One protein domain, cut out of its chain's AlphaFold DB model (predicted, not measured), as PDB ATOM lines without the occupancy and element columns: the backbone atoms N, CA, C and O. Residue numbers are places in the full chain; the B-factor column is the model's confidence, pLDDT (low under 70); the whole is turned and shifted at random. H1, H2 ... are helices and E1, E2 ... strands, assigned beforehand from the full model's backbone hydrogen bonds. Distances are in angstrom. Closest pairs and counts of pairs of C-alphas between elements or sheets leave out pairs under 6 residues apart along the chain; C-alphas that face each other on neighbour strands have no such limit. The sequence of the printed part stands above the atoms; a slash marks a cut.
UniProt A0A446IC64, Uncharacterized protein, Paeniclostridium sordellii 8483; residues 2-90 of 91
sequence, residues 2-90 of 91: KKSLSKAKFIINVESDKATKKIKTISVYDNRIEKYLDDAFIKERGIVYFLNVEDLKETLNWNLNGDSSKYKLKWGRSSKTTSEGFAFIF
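What this domain is: This is residues 2 to 90 of the 91 residues of an uncharacterized protein of Paeniclostridium sordellii 8483 (UniProt A0A446IC64). A strongly twisted five-stranded sheet makes a slab, with helix H3 packed slantwise over one face and the small helices H1 and H2 only grazing it. Residues 49 to 50, between H2 and H3, pair antiparallel with residues 23 to 24 of E2. The printed part has 89 residues with three named helices and five named strands, in the order H1 E1 E2 E3 H2 H3 E4 E5; the sheet runs E3 E2 E1 E5 E4, all antiparallel, and the class is mixed. It is compact, with a radius of gyration of the C-alphas of 12.3 A, and spans 35 by 30 by 24 A.

How they stand to each other: The edge strands are E3, residues 35 to 37, and E4, residues 72 to 78; the inner strands are E2, residues 23 to 30, E1, residues 10 to 17, and E5, residues 82 to 89. E1, E2 and E3 form a meander, each strand the antiparallel neighbour of the one before. N 12 and O 87 of E1 and E5 are within hydrogen-bond range at 2.8 A, N 11 and O 29 of E1 and E2 at 2.9 A, N 37 and O 28 of E3 and E2 at 2.9 A, and N 74 and O 86 of E4 and E5 at 2.9 A. E2 bends by 59 degrees at residue 26. H3, residues 53 to 63, is on one face, making two layers, helix and sheet, at a height over the sheet of 8.8 A. It runs only just slantwise to the strands, at 31 degrees to E1 on the local plane; its closest C-alphas to E5 are those of Asn 61 and Ile 89, 6.6 A apart. H2, residues 39 to 44, only grazes the sheet; its closest C-alphas to E2 are those of Ile 42 and Val 28, 7.6 A apart. H1, residues 2 to 5, is only just on the sheet, with 5 pairs of C-alphas within 10 A, and only grazes it. H2 and H3 have every O i to N i+4 pair within hydrogen-bond range; H1 is too short for such a pair.

Where its parts are: H1 begins at C-alpha 2, (146.254, 165.116, 123.563), and E5 ends at C-alpha 89, (153.015, 178.240, 118.939). E1 and E5 each measure 22.3 A, E2 19.9 A, E4 18.1 A and H3 15.4 A.

The domain as a whole: The C-alphas farthest apart, of Ala 19 and Ile 33, are 35.9 A apart. The printed part has no cut and no long link. Mean pLDDT of the printed part is 93.0, with residues 2 to 6 under 70.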
ATOM      1  N   LYS A   2     145.549 165.462 124.825       44.00
ATOM      2  CA  LYS A   2     146.254 165.116 123.563       44.00
ATOM      3  C   LYS A   2     145.781 165.842 122.282       44.00
ATOM      4  O   LYS A   2     146.594 166.070 121.401       44.00
ATOM      5  N   LYS A   3     144.507 166.250 122.167       44.47
ATOM      6  CA  LYS A   3     143.941 166.783 120.901       44.47
ATOM      7  C   LYS A   3     144.305 168.239 120.551       44.47
ATOM      8  O   LYS A   3     144.185 168.611 119.393       44.47
ATOM      9  N   SER A   4     144.705 169.076 121.517       45.78
ATOM     10  CA  SER A   4     145.064 170.482 121.237       45.78
ATOM     11  C   SER A   4     146.557 170.694 120.987       45.78
ATOM     12  O   SER A   4     146.932 171.720 120.440       45.78
ATOM     13  N   LEU A   5     147.399 169.747 121.411       58.84
ATOM     14  CA  LEU A   5     148.857 169.815 121.277       58.84
ATOM     15  C   LEU A   5     149.319 169.404 119.871       58.84
ATOM     16  O   LEU A   5     150.310 169.932 119.387       58.84
ATOM     17  N   SER A   6     148.548 168.550 119.183       63.25
ATOM     18  CA  SER A   6     148.809 168.138 117.795       63.25
ATOM     19  C   SER A   6     148.581 169.241 116.757       63.25
ATOM     20  O   SER A   6     148.860 169.033 115.586       63.25
ATOM     21  N   LYS A   7     148.013 170.387 117.158       85.75
ATOM     22  CA  LYS A   7     147.776 171.539 116.274       85.75
ATOM     23  C   LYS A   7     148.801 172.655 116.453       85.75
ATOM     24  O   LYS A   7     148.750 173.627 115.711       85.75
ATOM     25  N   ALA A   8     149.675 172.556 117.455       93.50
ATOM     26  CA  ALA A   8     150.764 173.512 117.579       93.50
ATOM     27  C   ALA A   8     151.706 173.317 116.389       93.50
ATOM     28  O   ALA A   8     152.008 172.185 116.029       93.50
ATOM     29  N   LYS A   9     152.174 174.405 115.797       95.38
ATOM     30  CA  LYS A   9     153.221 174.426 114.779       95.38
ATOM     31  C   LYS A   9     154.570 174.072 115.395       95.38
ATOM     32  O   LYS A   9     155.248 173.162 114.930       95.38
ATOM     33  N   PHE A  10     154.898 174.750 116.494       97.00
ATOM     34  CA  PHE A  10     156.107 174.504 117.267       97.00
ATOM     35  C   PHE A  10     155.784 174.222 118.728       97.00
ATOM     36  O   PHE A  10     154.874 174.819 119.314       97.00
ATOM     37  N   ILE A  11     156.585 173.343 119.320       96.75
ATOM     38  CA  ILE A  11     156.630 173.088 120.754       96.75
ATOM     39  C   ILE A  11     158.016 173.507 121.237       96.75
ATOM     40  O   ILE A  11     159.020 172.907 120.860       96.75
ATOM     41  N   ILE A  12     158.063 174.549 122.059       97.56
ATOM     42  CA  ILE A  12     159.297 175.117 122.598       97.56
ATOM     43  C   ILE A  12     159.434 174.653 124.040       97.56
ATOM     44  O   ILE A  12     158.598 174.997 124.877       97.56
ATOM     45  N   ASN A  13     160.468 173.875 124.339       97.50
ATOM     46  CA  ASN A  13     160.839 173.589 125.716       97.50
ATOM     47  C   ASN A  13     161.670 174.755 126.251       97.50
ATOM     48  O   ASN A  13     162.644 175.165 125.616       97.50
ATOM     49  N   VAL A  14     161.291 175.283 127.408       97.75
ATOM     50  CA  VAL A  14     161.948 176.419 128.049       97.75
ATOM     51  C   VAL A  14     162.259 176.120 129.504       97.75
ATOM     52  O   VAL A  14     161.533 175.393 130.178       97.75
ATOM     53  N   GLU A  15     163.310 176.743 130.012       97.38
ATOM     54  CA  GLU A  15     163.660 176.731 131.425       97.38
ATOM     55  C   GLU A  15     163.661 178.164 131.956       97.38
ATOM     56  O   GLU A  15     164.246 179.057 131.348       97.38
ATOM     57  N   SER A  16     163.001 178.391 133.088       96.56
ATOM     58  CA  SER A  16     163.053 179.646 133.831       96.56
ATOM     59  C   SER A  16     163.944 179.502 135.053       96.56
ATOM     60  O   SER A  16     163.758 178.593 135.865       96.56
ATOM     61  N   ASP A  17     164.876 180.434 135.218       94.31
ATOM     62  CA  ASP A  17     165.673 180.576 136.430       94.31
ATOM     63  C   ASP A  17     164.852 181.292 137.515       94.31
ATOM     64  O   ASP A  17     164.298 182.374 137.304       94.31
ATOM     65  N   LYS A  18     164.747 180.703 138.710       89.25
ATOM     66  CA  LYS A  18     163.874 181.235 139.768       89.25
ATOM     67  C   LYS A  18     164.413 182.490 140.443       89.25
ATOM     68  O   LYS A  18     163.591 183.234 140.991       89.25
ATOM     69  N   ALA A  19     165.727 182.707 140.423       90.94
ATOM     70  CA  ALA A  19     166.380 183.852 141.046       90.94
ATOM     71  C   ALA A  19     166.294 185.088 140.144       90.94
ATOM     72  O   ALA A  19     165.916 186.164 140.595       90.94
ATOM     73  N   THR A  20     166.587 184.915 138.858       91.56
ATOM     74  CA  THR A  20     166.649 186.000 137.869       91.56
ATOM     75  C   THR A  20     165.356 186.177 137.079       91.56
ATOM     76  O   THR A  20     165.196 187.198 136.417       91.56
ATOM     77  N   LYS A  21     164.449 185.191 137.117       89.06
ATOM     78  CA  LYS A  21     163.211 185.099 136.314       89.06
ATOM     79  C   LYS A  21     163.418 185.037 134.801       89.06
ATOM     80  O   LYS A  21     162.436 184.916 134.071       89.06
ATOM     81  N   LYS A  22     164.670 185.037 134.337       94.88
ATOM     82  CA  LYS A  22     165.007 184.872 132.924       94.88
ATOM     83  C   LYS A  22     164.586 183.494 132.445       94.88
ATOM     84  O   LYS A  22     164.622 182.521 133.201       94.88
ATOM     85  N   ILE A  23     164.195 183.428 131.183       97.75
ATOM     86  CA  ILE A  23     163.756 182.206 130.522       97.75
ATOM     87  C   ILE A  23     164.724 181.915 129.380       97.75
ATOM     88  O   ILE A  23     165.142 182.827 128.671       97.75
ATOM     89  N   LYS A  24     165.093 180.652 129.200       97.81
ATOM     90  CA  LYS A  24     165.962 180.177 128.124       97.81
ATOM     91  C   LYS A  24     165.247 179.096 127.327       97.81
ATOM     92  O   LYS A  24     164.614 178.220 127.915       97.81
ATOM     93  N   THR A  25     165.396 179.112 126.008       98.31
ATOM     94  CA  THR A  25     164.986 177.984 125.162       98.31
ATOM     95  C   THR A  25     165.952 176.816 125.323       98.31
ATOM     96  O   THR A  25     167.166 176.969 125.184       98.31
ATOM     97  N   ILE A  26     165.400 175.639 125.609       97.12
ATOM     98  CA  ILE A  26     166.133 174.375 125.727       97.12
ATOM     99  C   ILE A  26     166.070 173.593 124.418       97.12
ATOM    100  O   ILE A  26     167.080 173.055 123.977       97.12
ATOM    101  N   SER A  27     164.894 173.521 123.792       97.38
ATOM    102  CA  SER A  27     164.731 172.848 122.504       97.38
ATOM    103  C   SER A  27     163.492 173.334 121.760       97.38
ATOM    104  O   SER A  27     162.544 173.850 122.355       97.38
ATOM    105  N   VAL A  28     163.501 173.140 120.442       98.00
ATOM    106  CA  VAL A  28     162.380 173.454 119.552       98.00
ATOM    107  C   VAL A  28     162.016 172.205 118.769       98.00
ATOM    108  O   VAL A  28     162.857 171.645 118.072       98.00
ATOM    109  N   TYR A  29     160.763 171.778 118.875       96.69
ATOM    110  CA  TYR A  29     160.197 170.713 118.057       96.69
ATOM    111  C   TYR A  29     159.219 171.307 117.044       96.69
ATOM    112  O   TYR A  29     158.297 172.030 117.427       96.69
ATOM    113  N   ASP A  30     159.411 171.008 115.762       95.69
ATOM    114  CA  ASP A  30     158.503 171.392 114.681       95.69
ATOM    115  C   ASP A  30     157.564 170.223 114.368       95.69
ATOM    116  O   ASP A  30     157.982 169.203 113.817       95.69
ATOM    117  N   ASN A  31     156.282 170.380 114.704       93.62
ATOM    118  CA  ASN A  31     155.262 169.356 114.463       93.62
ATOM    119  C   ASN A  31     154.967 169.155 112.967       93.62
ATOM    120  O   ASN A  31     154.399 168.131 112.606       93.62
ATOM    121  N   ARG A  32     155.316 170.104 112.087       91.88
ATOM    122  CA  ARG A  32     155.017 170.010 110.644       91.88
ATOM    123  C   ARG A  32     155.939 169.037 109.920       91.88
ATOM    124  O   ARG A  32     155.547 168.456 108.915       91.88
ATOM    125  N   ILE A  33     157.166 168.903 110.417       93.94
ATOM    126  CA  ILE A  33     158.192 167.998 109.883       93.94
ATOM    127  C   ILE A  33     158.605 166.917 110.890       93.94
ATOM    128  O   ILE A  33     159.527 166.153 110.617       93.94
ATOM    129  N   GLU A  34     157.947 166.891 112.052       93.06
ATOM    130  CA  GLU A  34     158.136 165.945 113.156       93.06
ATOM    131  C   GLU A  34     159.589 165.819 113.647       93.06
ATOM    132  O   GLU A  34     160.061 164.733 113.995       93.06
ATOM    133  N   LYS A  35     160.317 166.941 113.706       94.56
ATOM    134  CA  LYS A  35     161.746 166.971 114.058       94.56
ATOM    135  C   LYS A  35     162.086 168.047 115.078       94.56
ATOM    136  O   LYS A  35     161.478 169.116 115.113       94.56
ATOM    137  N   TYR A  36     163.119 167.766 115.868       96.88
ATOM    138  CA  TYR A  36     163.810 168.795 116.635       96.88
ATOM    139  C   TYR A  36     164.674 169.642 115.705       96.88
ATOM    140  O   TYR A  36     165.359 169.106 114.831       96.88
ATOM    141  N   LEU A  37     164.615 170.953 115.900       96.75
ATOM    142  CA  LEU A  37     165.465 171.915 115.211       96.75
ATOM    143  C   LEU A  37     166.756 172.113 116.001       96.75
ATOM    144  O   LEU A  37     166.795 171.898 117.214       96.75
ATOM    145  N   ASP A  38     167.814 172.489 115.296       95.00
ATOM    146  CA  ASP A  38     169.134 172.662 115.881       95.00
ATOM    147  C   ASP A  38     169.300 174.021 116.582       95.00
ATOM    148  O   ASP A  38     168.484 174.943 116.480       95.00
ATOM    149  N   ASP A  39     170.411 174.155 117.302       95.62
ATOM    150  CA  ASP A  39     170.775 175.397 117.980       95.62
ATOM    151  C   ASP A  39     171.003 176.561 117.003       95.62
ATOM    152  O   ASP A  39     170.893 177.724 117.400       95.62
ATOM    153  N   ALA A  40     171.345 176.271 115.741       96.75
ATOM    154  CA  ALA A  40     171.523 177.291 114.714       96.75
ATOM    155  C   ALA A  40     170.187 177.974 114.407       96.75
ATOM    156  O   ALA A  40     170.125 179.201 114.442       96.75
ATOM    157  N   PHE A  41     169.107 177.202 114.251       97.44
ATOM    158  CA  PHE A  41     167.757 177.733 114.092       97.44
ATOM    159  C   PHE A  41     167.340 178.622 115.272       97.44
ATOM    160  O   PHE A  41     166.821 179.719 115.070       97.44
ATOM    161  N   ILE A  42     167.587 178.183 116.514       97.50
ATOM    162  CA  ILE A  42     167.228 178.947 117.727       97.50
ATOM    163  C   ILE A  42     167.943 180.307 117.742       97.50
ATOM    164  O   ILE A  42     167.334 181.328 118.075       97.50
ATOM    165  N   LYS A  43     169.228 180.328 117.365       97.44
ATOM    166  CA  LYS A  43     170.043 181.550 117.299       97.44
ATOM    167  C   LYS A  43     169.626 182.460 116.147       97.44
ATOM    168  O   LYS A  43     169.451 183.650 116.374       97.44
ATOM    169  N   GLU A  44     169.437 181.910 114.949       97.44
ATOM    170  CA  GLU A  44     169.013 182.655 113.757       97.44
ATOM    171  C   GLU A  44     167.657 183.336 113.979       97.44
ATOM    172  O   GLU A  44     167.468 184.494 113.615       97.44
ATOM    173  N   ARG A  45     166.729 182.644 114.648       96.88
ATOM    174  CA  ARG A  45     165.405 183.171 115.002       96.88
ATOM    175  C   ARG A  45     165.409 184.109 116.208       96.88
ATOM    176  O   ARG A  45     164.356 184.633 116.542       96.88
ATOM    177  N   GLY A  46     166.537 184.294 116.896       97.25
ATOM    178  CA  GLY A  46     166.625 185.190 118.053       97.25
ATOM    179  C   GLY A  46     165.804 184.749 119.273       97.25
ATOM    180  O   GLY A  46     165.484 185.572 120.122       97.25
ATOM    181  N   ILE A  47     165.472 183.460 119.398       98.06
ATOM    182  CA  ILE A  47     164.586 182.925 120.451       98.06
ATOM    183  C   ILE A  47     165.365 182.227 121.575       98.06
ATOM    184  O   ILE A  47     164.931 181.210 122.108       98.06
ATOM    185  N   VAL A  48     166.558 182.724 121.911       98.06
ATOM    186  CA  VAL A  48     167.470 182.050 122.854       98.06
ATOM    187  C   VAL A  48     167.104 182.345 124.313       98.06
ATOM    188  O   VAL A  48     167.038 181.425 125.129       98.06
ATOM    189  N   TYR A  49     166.881 183.619 124.640       97.44
ATOM    190  CA  TYR A  49     166.639 184.107 125.996       97.44
ATOM    191  C   TYR A  49     165.494 185.111 126.016       97.44
ATOM    192  O   TYR A  49     165.330 185.875 125.071       97.44
ATOM    193  N   PHE A  50     164.774 185.144 127.133       97.62
ATOM    194  CA  PHE A  50     163.658 186.050 127.369       97.62
ATOM    195  C   PHE A  50     163.725 186.599 128.793       97.62
ATOM    196  O   PHE A  50     164.160 185.918 129.729       97.62
ATOM    197  N   LEU A  51     163.287 187.841 128.960       95.38
ATOM    198  CA  LEU A  51     163.295 188.554 130.233       95.38
ATOM    199  C   LEU A  51     162.208 188.050 131.184       95.38
ATOM    200  O   LEU A  51     162.426 187.984 132.391       95.38
ATOM    201  N   ASN A  52     161.037 187.709 130.644       94.38
ATOM    202  CA  ASN A  52     159.878 187.235 131.393       94.38
ATOM    203  C   ASN A  52     158.900 186.479 130.462       94.38
ATOM    204  O   ASN A  52     159.201 186.215 129.299       94.38
ATOM    205  N   VAL A  53     157.728 186.102 130.983       95.06
ATOM    206  CA  VAL A  53     156.706 185.339 130.238       95.06
ATOM    207  C   VAL A  53     156.047 186.147 129.115       95.06
ATOM    208  O   VAL A  53     155.664 185.568 128.101       95.06
ATOM    209  N   GLU A  54     155.902 187.460 129.280       96.12
ATOM    210  CA  GLU A  54     155.327 188.333 128.252       96.12
ATOM    211  C   GLU A  54     156.288 188.472 127.069       96.12
ATOM    212  O   GLU A  54     155.899 188.208 125.935       96.12
ATOM    213  N   ASP A  55     157.564 188.742 127.348       97.25
ATOM    214  CA  ASP A  55     158.632 188.753 126.344       97.25
ATOM    215  C   ASP A  55     158.735 187.402 125.618       97.25
ATOM    216  O   ASP A  55     158.762 187.343 124.392       97.25
ATOM    217  N   LEU A  56     158.678 186.290 126.360       97.81
ATOM    218  CA  LEU A  56     158.631 184.948 125.779       97.81
ATOM    219  C   LEU A  56     157.473 184.795 124.784       97.81
ATOM    220  O   LEU A  56     157.661 184.262 123.692       97.81
ATOM    221  N   LYS A  57     156.265 185.222 125.166       97.94
ATOM    222  CA  LYS A  57     155.081 185.121 124.311       97.94
ATOM    223  C   LYS A  57     155.258 185.954 123.043       97.94
ATOM    224  O   LYS A  57     155.092 185.410 121.951       97.94
ATOM    225  N   GLU A  58     155.559 187.239 123.175       97.81
ATOM    226  CA  GLU A  58     155.610 188.153 122.032       97.81
ATOM    227  C   GLU A  58     156.766 187.793 121.092       97.81
ATOM    228  O   GLU A  58     156.554 187.617 119.890       97.81
ATOM    229  N   THR A  59     157.960 187.538 121.636       98.06
ATOM    230  CA  THR A  59     159.148 187.183 120.850       98.06
ATOM    231  C   THR A  59     158.966 185.868 120.095       98.06
ATOM    232  O   THR A  59     159.324 185.785 118.916       98.06
ATOM    233  N   LEU A  60     158.389 184.833 120.719       98.12
ATOM    234  CA  LEU A  60     158.153 183.564 120.028       98.12
ATOM    235  C   LEU A  60     157.109 183.696 118.915       98.12
ATOM    236  O   LEU A  60     157.335 183.178 117.824       98.12
ATOM    237  N   ASN A  61     155.985 184.375 119.164       97.94
ATOM    238  CA  ASN A  61     154.957 184.542 118.132       97.94
ATOM    239  C   ASN A  61     155.472 185.390 116.963       97.94
ATOM    240  O   ASN A  61     155.238 185.028 115.812       97.94
ATOM    241  N   TRP A  62     156.245 186.442 117.238       97.88
ATOM    242  CA  TRP A  62     156.871 187.252 116.196       97.88
ATOM    243  C   TRP A  62     157.851 186.441 115.338       97.88
ATOM    244  O   TRP A  62     157.710 186.372 114.120       97.88
ATOM    245  N   ASN A  63     158.825 185.766 115.956       97.81
ATOM    246  CA  ASN A  63     159.916 185.121 115.214       97.81
ATOM    247  C   ASN A  63     159.528 183.790 114.554       97.81
ATOM    248  O   ASN A  63     160.172 183.358 113.590       97.81
ATOM    249  N   LEU A  64     158.487 183.125 115.064       96.94
ATOM    250  CA  LEU A  64     158.014 181.829 114.566       96.94
ATOM    251  C   LEU A  64     156.730 181.933 113.733       96.94
ATOM    252  O   LEU A  64     156.174 180.899 113.339       96.94
ATOM    253  N   ASN A  65     156.297 183.159 113.416       96.62
ATOM    254  CA  ASN A  65     155.065 183.455 112.685       96.62
ATOM    255  C   ASN A  65     153.874 182.736 113.327       96.62
ATOM    256  O   ASN A  65     153.305 181.821 112.722       96.62
ATOM    257  N   GLY A  66     153.599 183.076 114.584       96.12
ATOM    258  CA  GLY A  66     152.522 182.508 115.379       96.12
ATOM    259  C   GLY A  66     151.424 183.511 115.718       96.12
ATOM    260  O   GLY A  66     151.649 184.719 115.762       96.12
ATOM    261  N   ASP A  67     150.236 182.990 116.001       95.50
ATOM    262  CA  ASP A  67     149.088 183.739 116.498       95.50
ATOM    263  C   ASP A  67     149.140 183.849 118.028       95.50
ATOM    264  O   ASP A  67     148.867 182.898 118.777       95.50
ATOM    265  N   SER A  68     149.453 185.055 118.504       94.12
ATOM    266  CA  SER A  68     149.589 185.362 119.928       94.12
ATOM    267  C   SER A  68     148.294 185.170 120.726       94.12
ATOM    268  O   SER A  68     148.362 184.964 121.943       94.12
ATOM    269  N   SER A  69     147.121 185.171 120.079       94.44
ATOM    270  CA  SER A  69     145.827 184.903 120.726       94.44
ATOM    271  C   SER A  69     145.624 183.419 121.055       94.44
ATOM    272  O   SER A  69     144.903 183.075 121.994       94.44
ATOM    273  N   LYS A  70     146.296 182.526 120.318       94.75
ATOM    274  CA  LYS A  70     146.232 181.066 120.496       94.75
ATOM    275  C   LYS A  70     147.388 180.509 121.317       94.75
ATOM    276  O   LYS A  70     147.335 179.336 121.701       94.75
ATOM    277  N   TYR A  71     148.410 181.324 121.577       95.50
ATOM    278  CA  TYR A  71     149.579 180.968 122.371       95.50
ATOM    279  C   TYR A  71     149.198 180.279 123.683       95.50
ATOM    280  O   TYR A  71     148.294 180.709 124.406       95.50
ATOM    281  N   LYS A  72     149.929 179.216 124.026       96.00
ATOM    282  CA  LYS A  72     149.784 178.535 125.315       96.00
ATOM    283  C   LYS A  72     151.146 178.301 125.934       96.00
ATOM    284  O   LYS A  72     152.043 177.796 125.274       96.00
ATOM    285  N   LEU A  73     151.251 178.570 127.229       96.06
ATOM    286  CA  LEU A  73     152.396 178.204 128.050       96.06
ATOM    287  C   LEU A  73     151.934 177.248 129.141       96.06
ATOM    288  O   LEU A  73     150.951 177.511 129.835       96.06
ATOM    289  N   LYS A  74     152.649 176.137 129.304       94.88
ATOM    290  CA  LYS A  74     152.419 175.191 130.391       94.88
ATOM    291  C   LYS A  74     153.723 174.930 131.128       94.88
ATOM    292  O   LYS A  74     154.611 174.272 130.596       94.88
ATOM    293  N   TRP A  75     153.796 175.381 132.373       94.19
ATOM    294  CA  TRP A  75     154.867 174.985 133.279       94.19
ATOM    295  C   TRP A  75     154.687 173.528 133.712       94.19
ATOM    296  O   TRP A  75     153.566 173.050 133.910       94.19
ATOM    297  N   GLY A  76     155.802 172.814 133.799       89.44
ATOM    298  CA  GLY A  76     155.875 171.416 134.184       89.44
ATOM    299  C   GLY A  76     156.663 171.254 135.475       89.44
ATOM    300  O   GLY A  76     156.268 171.740 136.538       89.44
ATOM    301  N   ARG A  77     157.773 170.518 135.387       87.12
ATOM    302  CA  ARG A  77     158.599 170.191 136.545       87.12
ATOM    303  C   ARG A  77     159.302 171.443 137.057       87.12
ATOM    304  O   ARG A  77     159.867 172.220 136.299       87.12
ATOM    305  N   SER A  78     159.276 171.623 138.371       90.38
ATOM    306  CA  SER A  78     160.002 172.695 139.046       90.38
ATOM    307  C   SER A  78     161.005 172.100 140.023       90.38
ATOM    308  O   SER A  78     160.660 171.223 140.814       90.38
ATOM    309  N   SER A  79     162.242 172.583 139.971       91.00
ATOM    310  CA  SER A  79     163.310 172.283 140.922       91.00
ATOM    311  C   SER A  79     163.444 173.427 141.943       91.00
ATOM    312  O   SER A  79     162.621 174.349 141.975       91.00
ATOM    313  N   LYS A  80     164.454 173.382 142.823       89.50
ATOM    314  CA  LYS A  80     164.731 174.497 143.748       89.50
ATOM    315  C   LYS A  80     165.209 175.754 143.012       89.50
ATOM    316  O   LYS A  80     164.915 176.853 143.465       89.50
ATOM    317  N   THR A  81     165.903 175.589 141.890       92.25
ATOM    318  CA  THR A  81     166.599 176.667 141.170       92.25
ATOM    319  C   THR A  81     165.929 177.034 139.854       92.25
ATOM    320  O   THR A  81     165.960 178.197 139.465       92.25
ATOM    321  N   THR A  82     165.274 176.080 139.196       94.88
ATOM    322  CA  THR A  82     164.708 176.261 137.857       94.88
ATOM    323  C   THR A  82     163.289 175.710 137.743       94.88
ATOM    324  O   THR A  82     162.819 174.935 138.584       94.88
ATOM    325  N   SER A  83     162.574 176.142 136.711       94.62
ATOM    326  CA  SER A  83     161.260 175.630 136.326       94.62
ATOM    327  C   SER A  83     161.241 175.368 134.828       94.62
ATOM    328  O   SER A  83     161.467 176.282 134.046       94.62
ATOM    329  N   GLU A  84     160.944 174.137 134.426       96.19
ATOM    330  CA  GLU A  84     160.792 173.760 133.020       96.19
ATOM    331  C   GLU A  84     159.349 173.968 132.562       96.19
ATOM    332  O   GLU A  84     158.395 173.751 133.321       96.19
ATOM    333  N   GLY A  85     159.166 174.361 131.308       95.75
ATOM    334  CA  GLY A  85     157.862 174.600 130.713       95.75
ATOM    335  C   GLY A  85     157.859 174.385 129.208       95.75
ATOM    336  O   GLY A  85     158.894 174.320 128.560       95.75
ATOM    337  N   PHE A  86     156.658 174.292 128.651       96.62
ATOM    338  CA  PHE A  86     156.440 174.147 127.220       96.62
ATOM    339  C   PHE A  86     155.589 175.303 126.710       96.62
ATOM    340  O   PHE A  86     154.457 175.490 127.173       96.62
ATOM    341  N   ALA A  87     156.122 176.059 125.756       97.06
ATOM    342  CA  ALA A  87     155.378 177.045 124.990       97.06
ATOM    343  C   ALA A  87     154.924 176.434 123.658       97.06
ATOM    344  O   ALA A  87     155.688 175.766 122.964       97.06
ATOM    345  N   PHE A  88     153.664 176.658 123.307       96.75
ATOM    346  CA  PHE A  88     153.024 176.124 122.113       96.75
ATOM    347  C   PHE A  88     152.671 177.276 121.186       96.75
ATOM    348  O   PHE A  88     151.901 178.164 121.565       96.75
ATOM    349  N   ILE A  89     153.228 177.233 119.979       97.25
ATOM    350  CA  ILE A  89     153.015 178.240 118.939       97.25
ATOM    351  C   ILE A  89     152.046 177.674 117.915       97.25
ATOM    352  O   ILE A  89     152.212 176.536 117.477       97.25
ATOM    353  N   PHE A  90     151.037 178.451 117.545       95.69
ATOM    354  CA  PHE A  90     149.995 178.081 116.586       95.69
ATOM    355  C   PHE A  90     149.998 179.083 115.437       95.69
ATOM    356  O   PHE A  90     150.429 180.211 115.648       95.69
TER     357      PHE A  90